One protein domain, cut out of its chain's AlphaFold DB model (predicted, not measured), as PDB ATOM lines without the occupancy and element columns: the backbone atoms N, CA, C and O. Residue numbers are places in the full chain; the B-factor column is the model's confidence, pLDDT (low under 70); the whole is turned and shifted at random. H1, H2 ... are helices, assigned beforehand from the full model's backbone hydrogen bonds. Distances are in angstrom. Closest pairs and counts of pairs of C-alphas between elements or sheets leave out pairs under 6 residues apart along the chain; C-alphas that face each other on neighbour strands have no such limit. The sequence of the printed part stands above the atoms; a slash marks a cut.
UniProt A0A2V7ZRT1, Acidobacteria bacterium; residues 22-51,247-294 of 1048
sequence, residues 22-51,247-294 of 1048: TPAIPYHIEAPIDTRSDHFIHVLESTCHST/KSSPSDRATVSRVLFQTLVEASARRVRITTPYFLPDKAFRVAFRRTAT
ATOM      1  N   THR A  22     -29.361  12.382 -18.529       55.78
ATOM      2  CA  THR A  22     -30.025  13.694 -18.558       55.78
ATOM      3  C   THR A  22     -30.068  14.205 -20.015       55.78
ATOM      4  O   THR A  22     -29.000  14.401 -20.603       55.78
ATOM      5  N   PRO A  23     -31.241  14.447 -20.645       57.12
ATOM      6  CA  PRO A  23     -31.295  14.721 -22.083       57.12
ATOM      7  C   PRO A  23     -30.762  16.121 -22.416       57.12
ATOM      8  O   PRO A  23     -31.390  17.133 -22.083       57.12
ATOM      9  N   ALA A  24     -29.606  16.155 -23.085       62.91
ATOM     10  CA  ALA A  24     -28.875  17.371 -23.431       62.91
ATOM     11  C   ALA A  24     -29.638  18.269 -24.420       62.91
ATOM     12  O   ALA A  24     -30.185  17.794 -25.416       62.91
ATOM     13  N   ILE A  25     -29.613  19.582 -24.177       73.31
ATOM     14  CA  ILE A  25     -30.194  20.582 -25.082       73.31
ATOM     15  C   ILE A  25     -29.275  20.777 -26.307       73.31
ATOM     16  O   ILE A  25     -28.068  20.984 -26.133       73.31
ATOM     17  N   PRO A  26     -29.805  20.745 -27.547       75.31
ATOM     18  CA  PRO A  26     -29.040  21.012 -28.764       75.31
ATOM     19  C   PRO A  26     -28.850  22.525 -28.987       75.31
ATOM     20  O   PRO A  26     -29.497  23.138 -29.839       75.31
ATOM     21  N   TYR A  27     -27.950  23.130 -28.208       81.00
ATOM     22  CA  TYR A  27     -27.561  24.533 -28.376       81.00
ATOM     23  C   TYR A  27     -27.008  24.811 -29.781       81.00
ATOM     24  O   TYR A  27     -26.148  24.079 -30.275       81.00
ATOM     25  N   HIS A  28     -27.479  25.906 -30.368       77.06
ATOM     26  CA  HIS A  28     -27.008  26.526 -31.602       77.06
ATOM     27  C   HIS A  28     -27.321  28.029 -31.519       77.06
ATOM     28  O   HIS A  28     -28.242  28.412 -30.797       77.06
ATOM     29  N   ILE A  29     -26.577  28.872 -32.240       77.88
ATOM     30  CA  ILE A  29     -26.969  30.275 -32.461       77.88
ATOM     31  C   ILE A  29     -27.667  30.380 -33.821       77.88
ATOM     32  O   ILE A  29     -27.219  29.775 -34.796       77.88
ATOM     33  N   GLU A  30     -28.760  31.138 -33.871       78.56
ATOM     34  CA  GLU A  30     -29.574  31.376 -35.069       78.56
ATOM     35  C   GLU A  30     -28.800  32.133 -36.165       78.56
ATOM     36  O   GLU A  30     -28.760  31.698 -37.315       78.56
ATOM     37  N   ALA A  31     -28.119  33.221 -35.791       78.81
ATOM     38  CA  ALA A  31     -27.328  34.070 -36.680       78.81
ATOM     39  C   ALA A  31     -25.891  34.269 -36.148       78.81
ATOM     40  O   ALA A  31     -25.671  34.195 -34.937       78.81
ATOM     41  N   PRO A  32     -24.890  34.542 -37.009       76.75
ATOM     42  CA  PRO A  32     -23.552  34.903 -36.549       76.75
ATOM     43  C   PRO A  32     -23.551  36.327 -35.978       76.75
ATOM     44  O   PRO A  32     -24.106  37.240 -36.586       76.75
ATOM     45  N   ILE A  33     -22.879  36.531 -34.842       81.62
ATOM     46  CA  ILE A  33     -22.800  37.825 -34.148       81.62
ATOM     47  C   ILE A  33     -21.332  38.276 -34.104       81.62
ATOM     48  O   ILE A  33     -20.480  37.515 -33.647       81.62
ATOM     49  N   ASP A  34     -21.005  39.500 -34.543       83.69
ATOM     50  CA  ASP A  34     -19.641  40.029 -34.376       83.69
ATOM     51  C   ASP A  34     -19.403  40.426 -32.915       83.69
ATOM     52  O   ASP A  34     -20.013  41.367 -32.403       83.69
ATOM     53  N   THR A  35     -18.441  39.750 -32.286       82.75
ATOM     54  CA  THR A  35     -17.896  40.017 -30.941       82.75
ATOM     55  C   THR A  35     -17.493  41.468 -30.643       82.75
ATOM     56  O   THR A  35     -17.264  41.801 -29.483       82.75
ATOM     57  N   ARG A  36     -17.356  42.322 -31.665       82.69
ATOM     58  CA  ARG A  36     -16.994  43.747 -31.552       82.69
ATOM     59  C   ARG A  36     -18.191  44.699 -31.627       82.69
ATOM     60  O   ARG A  36     -17.992  45.904 -31.532       82.69
ATOM     61  N   SER A  37     -19.399  44.186 -31.848       86.81
ATOM     62  CA  SER A  37     -20.625  44.990 -31.907       86.81
ATOM     63  C   SER A  37     -21.225  45.204 -30.515       86.81
ATOM     64  O   SER A  37     -21.214  44.294 -29.688       86.81
ATOM     65  N   ASP A  38     -21.845  46.361 -30.270       87.50
ATOM     66  CA  ASP A  38     -22.627  46.568 -29.042       87.50
ATOM     67  C   ASP A  38     -23.835  45.616 -28.964       87.50
ATOM     68  O   ASP A  38     -24.255  45.235 -27.875       87.50
ATOM     69  N   HIS A  39     -24.335  45.130 -30.108       89.38
ATOM     70  CA  HIS A  39     -25.350  44.075 -30.157       89.38
ATOM     71  C   HIS A  39     -24.870  42.765 -29.506       89.38
ATOM     72  O   HIS A  39     -25.644  42.123 -28.803       89.38
ATOM     73  N   PHE A  40     -23.595  42.385 -29.659       88.38
ATOM     74  CA  PHE A  40     -23.029  41.225 -28.959       88.38
ATOM     75  C   PHE A  40     -23.041  41.408 -27.439       88.38
ATOM     76  O   PHE A  40     -23.418  40.484 -26.719       88.38
ATOM     77  N   ILE A  41     -22.683  42.601 -26.955       88.50
ATOM     78  CA  ILE A  41     -22.763  42.934 -25.528       88.50
ATOM     79  C   ILE A  41     -24.217  42.869 -25.057       88.50
ATOM     80  O   ILE A  41     -24.505  42.141 -24.115       88.50
ATOM     81  N   HIS A  42     -25.144  43.507 -25.771       90.06
ATOM     82  CA  HIS A  42     -26.561  43.516 -25.418       90.06
ATOM     83  C   HIS A  42     -27.196  42.112 -25.407       90.06
ATOM     84  O   HIS A  42     -28.022  41.808 -24.544       90.06
ATOM     85  N   VAL A  43     -26.784  41.221 -26.320       89.19
ATOM     86  CA  VAL A  43     -27.189  39.804 -26.317       89.19
ATOM     87  C   VAL A  43     -26.630  39.080 -25.094       89.19
ATOM     88  O   VAL A  43     -27.367  38.330 -24.452       89.19
ATOM     89  N   LEU A  44     -25.365  39.303 -24.724       88.88
ATOM     90  CA  LEU A  44     -24.794  38.722 -23.505       88.88
ATOM     91  C   LEU A  44     -25.506  39.233 -22.247       88.88
ATOM     92  O   LEU A  44     -25.900  38.417 -21.422       88.88
ATOM     93  N   GLU A  45     -25.742  40.538 -22.129       89.88
ATOM     94  CA  GLU A  45     -26.440  41.137 -20.986       89.88
ATOM     95  C   GLU A  45     -27.869  40.589 -20.847       89.88
ATOM     96  O   GLU A  45     -28.268  40.114 -19.780       89.88
ATOM     97  N   SER A  46     -28.617  40.559 -21.955       89.38
ATOM     98  CA  SER A  46     -30.009  40.092 -21.987       89.38
ATOM     99  C   SER A  46     -30.140  38.595 -21.709       89.38
ATOM    100  O   SER A  46     -31.021  38.189 -20.951       89.38
ATOM    101  N   THR A  47     -29.265  37.764 -22.290       87.19
ATOM    102  CA  THR A  47     -29.299  36.300 -22.091       87.19
ATOM    103  C   THR A  47     -28.666  35.840 -20.781       87.19
ATOM    104  O   THR A  47     -28.941  34.723 -20.343       87.19
ATOM    105  N   CYS A  48     -27.836  36.674 -20.146       86.75
ATOM    106  CA  CYS A  48     -27.188  36.346 -18.878       86.75
ATOM    107  C   CYS A  48     -27.762  37.082 -17.661       86.75
ATOM    108  O   CYS A  48     -27.325  36.809 -16.542       86.75
ATOM    109  N   HIS A  49     -28.738  37.972 -17.870       87.25
ATOM    110  CA  HIS A  49     -29.407  38.775 -16.842       87.25
ATOM    111  C   HIS A  49     -28.408  39.521 -15.933       87.25
ATOM    112  O   HIS A  49     -28.494  39.463 -14.706       87.25
ATOM    113  N   SER A  50     -27.422  40.174 -16.554       88.19
ATOM    114  CA  SER A  50     -26.295  40.849 -15.893       88.19
ATOM    115  C   SER A  50     -25.799  42.009 -16.765       88.19
ATOM    116  O   SER A  50     -25.890  41.916 -17.985       88.19
ATOM    117  N   THR A  51     -25.284  43.086 -16.170       87.81
ATOM    118  CA  THR A  51     -24.898  44.325 -16.879       87.81
ATOM    119  C   THR A  51     -23.381  44.414 -17.049       87.81
ATOM    120  O   THR A  51     -22.635  44.035 -16.145       87.81
ATOM    121  N   LYS A 247     -24.118  34.860 -12.528       85.69
ATOM    122  CA  LYS A 247     -24.670  33.829 -11.658       85.69
ATOM    123  C   LYS A 247     -25.118  32.625 -12.496       85.69
ATOM    124  O   LYS A 247     -25.735  32.775 -13.545       85.69
ATOM    125  N   SER A 248     -24.853  31.413 -12.013       82.56
ATOM    126  CA  SER A 248     -25.360  30.175 -12.615       82.56
ATOM    127  C   SER A 248     -25.598  29.116 -11.536       82.56
ATOM    128  O   SER A 248     -24.889  29.076 -10.529       82.56
ATOM    129  N   SER A 249     -26.579  28.244 -11.772       77.19
ATOM    130  CA  SER A 249     -26.949  27.102 -10.926       77.19
ATOM    131  C   SER A 249     -27.196  25.865 -11.805       77.19
ATOM    132  O   SER A 249     -27.584  26.043 -12.959       77.19
ATOM    133  N   PRO A 250     -26.975  24.624 -11.324       66.81
ATOM    134  CA  PRO A 250     -27.355  23.403 -12.038       66.81
ATOM    135  C   PRO A 250     -28.855  23.061 -11.936       66.81
ATOM    136  O   PRO A 250     -29.262  22.033 -12.471       66.81
ATOM    137  N   SER A 251     -29.669  23.871 -11.244       62.91
ATOM    138  CA  SER A 251     -31.124  23.661 -11.128       62.91
ATOM    139  C   SER A 251     -31.864  23.739 -12.467       62.91
ATOM    140  O   SER A 251     -32.882  23.071 -12.641       62.91
ATOM    141  N   ASP A 252     -31.363  24.547 -13.403       62.38
ATOM    142  CA  ASP A 252     -32.043  24.862 -14.657       62.38
ATOM    143  C   ASP A 252     -31.526  24.003 -15.812       62.38
ATOM    144  O   ASP A 252     -30.321  23.832 -16.006       62.38
ATOM    145  N   ARG A 253     -32.437  23.495 -16.649       64.69
ATOM    146  CA  ARG A 253     -32.077  22.648 -17.801       64.69
ATOM    147  C   ARG A 253     -31.224  23.393 -18.844       64.69
ATOM    148  O   ARG A 253     -30.453  22.761 -19.566       64.69
ATOM    149  N   ALA A 254     -31.358  24.719 -18.904       73.25
ATOM    150  CA  ALA A 254     -30.578  25.622 -19.742       73.25
ATOM    151  C   ALA A 254     -29.831  26.647 -18.869       73.25
ATOM    152  O   ALA A 254     -30.311  27.755 -18.650       73.25
ATOM    153  N   THR A 255     -28.679  26.263 -18.311       81.62
ATOM    154  CA  THR A 255     -27.955  27.129 -17.368       81.62
ATOM    155  C   THR A 255     -27.343  28.350 -18.064       81.62
ATOM    156  O   THR A 255     -26.779  28.245 -19.155       81.62
ATOM    157  N   VAL A 256     -27.384  29.513 -17.405       86.31
ATOM    158  CA  VAL A 256     -26.858  30.778 -17.956       86.31
ATOM    159  C   VAL A 256     -25.388  30.663 -18.378       86.31
ATOM    160  O   VAL A 256     -25.021  31.056 -19.484       86.31
ATOM    161  N   SER A 257     -24.540  30.042 -17.548       83.75
ATOM    162  CA  SER A 257     -23.133  29.801 -17.909       83.75
ATOM    163  C   SER A 257     -22.978  28.954 -19.179       83.75
ATOM    164  O   SER A 257     -22.062  29.188 -19.968       83.75
ATOM    165  N   ARG A 258     -23.881  27.997 -19.428       84.31
ATOM    166  CA  ARG A 258     -23.854  27.159 -20.630       84.31
ATOM    167  C   ARG A 258     -24.289  27.920 -21.884       84.31
ATOM    168  O   ARG A 258     -23.727  27.644 -22.947       84.31
ATOM    169  N   VAL A 259     -25.220  28.869 -21.757       87.19
ATOM    170  CA  VAL A 259     -25.597  29.815 -22.823       87.19
ATOM    171  C   VAL A 259     -24.413  30.726 -23.149       87.19
ATOM    172  O   VAL A 259     -23.929  30.684 -24.280       87.19
ATOM    173  N   LEU A 260     -23.862  31.427 -22.149       87.75
ATOM    174  CA  LEU A 260     -22.657  32.261 -22.269       87.75
ATOM    175  C   LEU A 260     -21.539  31.534 -23.026       87.75
ATOM    176  O   LEU A 260     -21.006  32.056 -24.003       87.75
ATOM    177  N   PHE A 261     -21.188  30.316 -22.603       86.31
ATOM    178  CA  PHE A 261     -20.116  29.561 -23.247       86.31
ATOM    179  C   PHE A 261     -20.421  29.206 -24.709       86.31
ATOM    180  O   PHE A 261     -19.494  29.241 -25.516       86.31
ATOM    181  N   GLN A 262     -21.674  28.914 -25.088       87.56
ATOM    182  CA  GLN A 262     -22.027  28.729 -26.503       87.56
ATOM    183  C   GLN A 262     -21.817  30.033 -27.287       87.56
ATOM    184  O   GLN A 262     -21.132  30.023 -28.311       87.56
ATOM    185  N   THR A 263     -22.352  31.146 -26.770       87.56
ATOM    186  CA  THR A 263     -22.304  32.472 -27.401       87.56
ATOM    187  C   THR A 263     -20.869  32.947 -27.615       87.56
ATOM    188  O   THR A 263     -20.508  33.344 -28.720       87.56
ATOM    189  N   LEU A 264     -20.009  32.815 -26.598       86.88
ATOM    190  CA  LEU A 264     -18.585  33.158 -26.687       86.88
ATOM    191  C   LEU A 264     -17.802  32.288 -27.686       86.88
ATOM    192  O   LEU A 264     -16.775  32.739 -28.193       86.88
ATOM    193  N   VAL A 265     -18.232  31.049 -27.951       86.94
ATOM    194  CA  VAL A 265     -17.525  30.132 -28.861       86.94
ATOM    195  C   VAL A 265     -17.961  30.328 -30.308       86.94
ATOM    196  O   VAL A 265     -17.098  30.621 -31.134       86.94
ATOM    197  N   GLU A 266     -19.256  30.231 -30.630       85.31
ATOM    198  CA  GLU A 266     -19.712  30.345 -32.031       85.31
ATOM    199  C   GLU A 266     -19.574  31.769 -32.603       85.31
ATOM    200  O   GLU A 266     -19.426  31.911 -33.814       85.31
ATOM    201  N   ALA A 267     -19.530  32.817 -31.768       85.31
ATOM    202  CA  ALA A 267     -19.219  34.179 -32.222       85.31
ATOM    203  C   ALA A 267     -17.713  34.423 -32.480       85.31
ATOM    204  O   ALA A 267     -17.331  35.433 -33.075       85.31
ATOM    205  N   SER A 268     -16.812  33.547 -32.013       82.69
ATOM    206  CA  SER A 268     -15.376  33.860 -31.977       82.69
ATOM    207  C   SER A 268     -14.679  33.758 -33.345       82.69
ATOM    208  O   SER A 268     -14.398  32.684 -33.868       82.69
ATOM    209  N   ALA A 269     -14.301  34.909 -33.907       72.31
ATOM    210  CA  ALA A 269     -13.763  34.989 -35.270       72.31
ATOM    211  C   ALA A 269     -12.279  34.584 -35.446       72.31
ATOM    212  O   ALA A 269     -11.838  34.376 -36.574       72.31
ATOM    213  N   ARG A 270     -11.462  34.527 -34.374       73.94
ATOM    214  CA  ARG A 270      -9.996  34.304 -34.504       73.94
ATOM    215  C   ARG A 270      -9.338  33.424 -33.438       73.94
ATOM    216  O   ARG A 270      -8.335  32.772 -33.726       73.94
ATOM    217  N   ARG A 271      -9.809  33.455 -32.188       78.12
ATOM    218  CA  ARG A 271      -9.210  32.702 -31.070       78.12
ATOM    219  C   ARG A 271     -10.160  32.640 -29.879       78.12
ATOM    220  O   ARG A 271     -10.421  33.673 -29.273       78.12
ATOM    221  N   VAL A 272     -10.537  31.434 -29.460       76.44
ATOM    222  CA  VAL A 272     -11.044  31.196 -28.099       76.44
ATOM    223  C   VAL A 272      -9.854  31.018 -27.149       76.44
ATOM    224  O   VAL A 272      -8.852  30.390 -27.501       76.44
ATOM    225  N   ARG A 273      -9.959  31.549 -25.930       76.06
ATOM    226  CA  ARG A 273      -9.137  31.146 -24.778       76.06
ATOM    227  C   ARG A 273     -10.083  30.593 -23.719       76.06
ATOM    228  O   ARG A 273     -11.022  31.281 -23.341       76.06
ATOM    229  N   ILE A 274      -9.841  29.366 -23.267       73.56
ATOM    230  CA  ILE A 274     -10.653  28.701 -22.243       73.56
ATOM    231  C   ILE A 274      -9.762  28.472 -21.026       73.56
ATOM    232  O   ILE A 274      -8.737  27.801 -21.140       73.56
ATOM    233  N   THR A 275     -10.177  28.985 -19.872       70.38
ATOM    234  CA  THR A 275      -9.567  28.680 -18.576       70.38
ATOM    235  C   THR A 275     -10.669  28.126 -17.686       70.38
ATOM    236  O   THR A 275     -11.631  28.824 -17.386       70.38
ATOM    237  N   THR A 276     -10.573  26.852 -17.312       69.56
ATOM    238  CA  THR A 276     -11.529  26.171 -16.427       69.56
ATOM    239  C   THR A 276     -10.797  25.080 -15.643       69.56
ATOM    240  O   THR A 276      -9.930  24.421 -16.226       69.56
ATOM    241  N   PRO A 277     -11.132  24.836 -14.361       58.59
ATOM    242  CA  PRO A 277     -10.605  23.689 -13.619       58.59
ATOM    243  C   PRO A 277     -11.056  22.341 -14.212       58.59
ATOM    244  O   PRO A 277     -10.375  21.334 -14.026       58.59
ATOM    245  N   TYR A 278     -12.172  22.312 -14.957       67.00
ATOM    246  CA  TYR A 278     -12.719  21.107 -15.581       67.00
ATOM    247  C   TYR A 278     -13.230  21.405 -17.000       67.00
ATOM    248  O   TYR A 278     -14.261  22.052 -17.180       67.00
ATOM    249  N   PHE A 279     -12.529  20.910 -18.025       74.75
ATOM    250  CA  PHE A 279     -12.983  21.000 -19.417       74.75
ATOM    251  C   PHE A 279     -13.640  19.687 -19.860       74.75
ATOM    252  O   PHE A 279     -12.974  18.768 -20.337       74.75
ATOM    253  N   LEU A 280     -14.961  19.603 -19.685       78.06
ATOM    254  CA  LEU A 280     -15.791  18.449 -20.049       78.06
ATOM    255  C   LEU A 280     -16.890  18.875 -21.045       78.06
ATOM    256  O   LEU A 280     -18.051  19.004 -20.662       78.06
ATOM    257  N   PRO A 281     -16.544  19.162 -22.315       79.62
ATOM    258  CA  PRO A 281     -17.490  19.719 -23.277       79.62
ATOM    259  C   PRO A 281     -18.507  18.674 -23.770       79.62
ATOM    260  O   PRO A 281     -18.142  17.583 -24.219       79.62
ATOM    261  N   ASP A 282     -19.795  19.029 -23.743       79.19
ATOM    262  CA  ASP A 282     -20.885  18.170 -24.225       79.19
ATOM    263  C   ASP A 282     -20.857  17.958 -25.760       79.19
ATOM    264  O   ASP A 282     -19.915  18.345 -26.458       79.19
ATOM    265  N   LYS A 283     -21.854  17.252 -26.315       80.62
ATOM    266  CA  LYS A 283     -21.919  16.976 -27.762       80.62
ATOM    267  C   LYS A 283     -22.116  18.255 -28.591       80.62
ATOM    268  O   LYS A 283     -21.414  18.418 -29.586       80.62
ATOM    269  N   ALA A 284     -23.016  19.153 -28.189       79.31
ATOM    270  CA  ALA A 284     -23.283  20.408 -28.893       79.31
ATOM    271  C   ALA A 284     -22.087  21.369 -28.788       79.31
ATOM    272  O   ALA A 284     -21.661  21.936 -29.790       79.31
ATOM    273  N   PHE A 285     -21.465  21.465 -27.610       84.75
ATOM    274  CA  PHE A 285     -20.300  22.324 -27.390       84.75
ATOM    275  C   PHE A 285     -19.082  21.860 -28.208       84.75
ATOM    276  O   PHE A 285     -18.378  22.676 -28.798       84.75
ATOM    277  N   ARG A 286     -18.868  20.540 -28.338       86.06
ATOM    278  CA  ARG A 286     -17.841  19.980 -29.239       86.06
ATOM    279  C   ARG A 286     -18.139  20.224 -30.721       86.06
ATOM    280  O   ARG A 286     -17.197  20.434 -31.483       86.06
ATOM    281  N   VAL A 287     -19.408  20.212 -31.135       83.88
ATOM    282  CA  VAL A 287     -19.808  20.561 -32.511       83.88
ATOM    283  C   VAL A 287     -19.541  22.042 -32.791       83.88
ATOM    284  O   VAL A 287     -18.875  22.343 -33.779       83.88
ATOM    285  N   ALA A 288     -19.949  22.941 -31.892       82.38
ATOM    286  CA  ALA A 288     -19.662  24.375 -31.970       82.38
ATOM    287  C   ALA A 288     -18.155  24.668 -32.046       82.38
ATOM    288  O   ALA A 288     -17.707  25.382 -32.944       82.38
ATOM    289  N   PHE A 289     -17.347  24.049 -31.176       84.44
ATOM    290  CA  PHE A 289     -15.887  24.173 -31.239       84.44
ATOM    291  C   PHE A 289     -15.309  23.694 -32.568       84.44
ATOM    292  O   PHE A 289     -14.467  24.384 -33.140       84.44
ATOM    293  N   ARG A 290     -15.756  22.537 -33.076       84.06
ATOM    294  CA  ARG A 290     -15.279  22.009 -34.360       84.06
ATOM    295  C   ARG A 290     -15.629  22.960 -35.503       84.06
ATOM    296  O   ARG A 290     -14.733  23.308 -36.258       84.06
ATOM    297  N   ARG A 291     -16.885  23.416 -35.577       80.31
ATOM    298  CA  ARG A 291     -17.396  24.363 -36.582       80.31
ATOM    299  C   ARG A 291     -16.582  25.657 -36.616       80.31
ATOM    300  O   ARG A 291     -16.120  26.074 -37.676       80.31
ATOM    301  N   THR A 292     -16.383  26.250 -35.441       79.88
ATOM    302  CA  THR A 292     -15.627  27.494 -35.248       79.88
ATOM    303  C   THR A 292     -14.170  27.307 -35.674       79.88
ATOM    304  O   THR A 292     -13.639  28.093 -36.453       79.88
ATOM    305  N   ALA A 293     -13.533  26.213 -35.242       78.88
ATOM    306  CA  ALA A 293     -12.149  25.900 -35.587       78.88
ATOM    307  C   ALA A 293     -11.932  25.536 -37.071       78.88
ATOM    308  O   ALA A 293     -10.802  25.630 -37.545       78.88
ATOM    309  N   THR A 294     -12.977  25.132 -37.807       77.31
ATOM    310  CA  THR A 294     -12.911  24.855 -39.254       77.31
ATOM    311  C   THR A 294     -13.384  26.011 -40.142       77.31
ATOM    312  O   THR A 294     -13.405  25.845 -41.358       77.31
TER     313      THR A 294
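This is residues 22 to 51 and 247 to 294 of the 1048 residues of a protein of Acidobacteria bacterium (UniProt A0A2V7ZRT1). Three short helices of equal residue count lie side by side in a row, with H2 in the middle and H1 and H3 packed on it from either side. The unnamed stretch of residues 22 to 37 passes along one side of this row, while the link of residues 267 to 282 bows out on the other side, where residues 275 to 280 stick out. The printed part has 78 residues, with three named helices in the order H1, H2, H3 along the chain and no named strand; the class is all helix, though only 33 of the 78 residues are in named elements. The whole is compact, with a radius of gyration of the C-alphas of 12.6 A and spans of 34 by 31 by 26 A.

Start at C-alpha 22, at (-30.025, 13.694, -18.558), and read through residues 22 to 37, a stretch of 16 residues with no named element. Find C-alpha 38 at (-22.627, 46.568, -29.042); from there H1 runs over residues 38 to 48, 15.1 A from first to last C-alpha. After the cut, look at C-alpha 256 at (-26.858, 30.778, -17.956), where H2 begins; it holds residues 256 to 266 and is 15.8 A long. H3 holds residues 283 to 293, is 15.4 A long, and ends at C-alpha 293 at (-12.149, 25.900, -35.587).

Compare H1 with H2 first: they touch, and their closest C-alphas, those of Cys 48 and Val 256, are 5.7 A apart. Their lines stand at a shallow tilt of 31 degrees, and they run opposite ways, with centres 11.3 A apart. Go on to H2 and H3, which touch too; their closest C-alphas are those of Glu 266 and Thr 292, at 5.9 A. These two run the same way at a shallow tilt of 30 degrees, with centres 11.6 A apart. H1 and H3 are apart. In the backbones of H1, H2 and H3, every O i to N i+4 pair is within hydrogen-bond range.

The two C-alphas farthest apart are those of Thr 22 and Ser 37, at 35.3 A. Residues 52 to 246 are not printed, and C-alphas 51 and 247 are 11.7 A apart across this cut, which falls in the link from H1 to H2. The link from H2 to H3 is long, with 16 residues, and residues 275 to 280 in it stand free. The mean pLDDT of the printed part is 79.9; look for values under 70 at residues 22 to 24, 250 to 253 and 276 to 278.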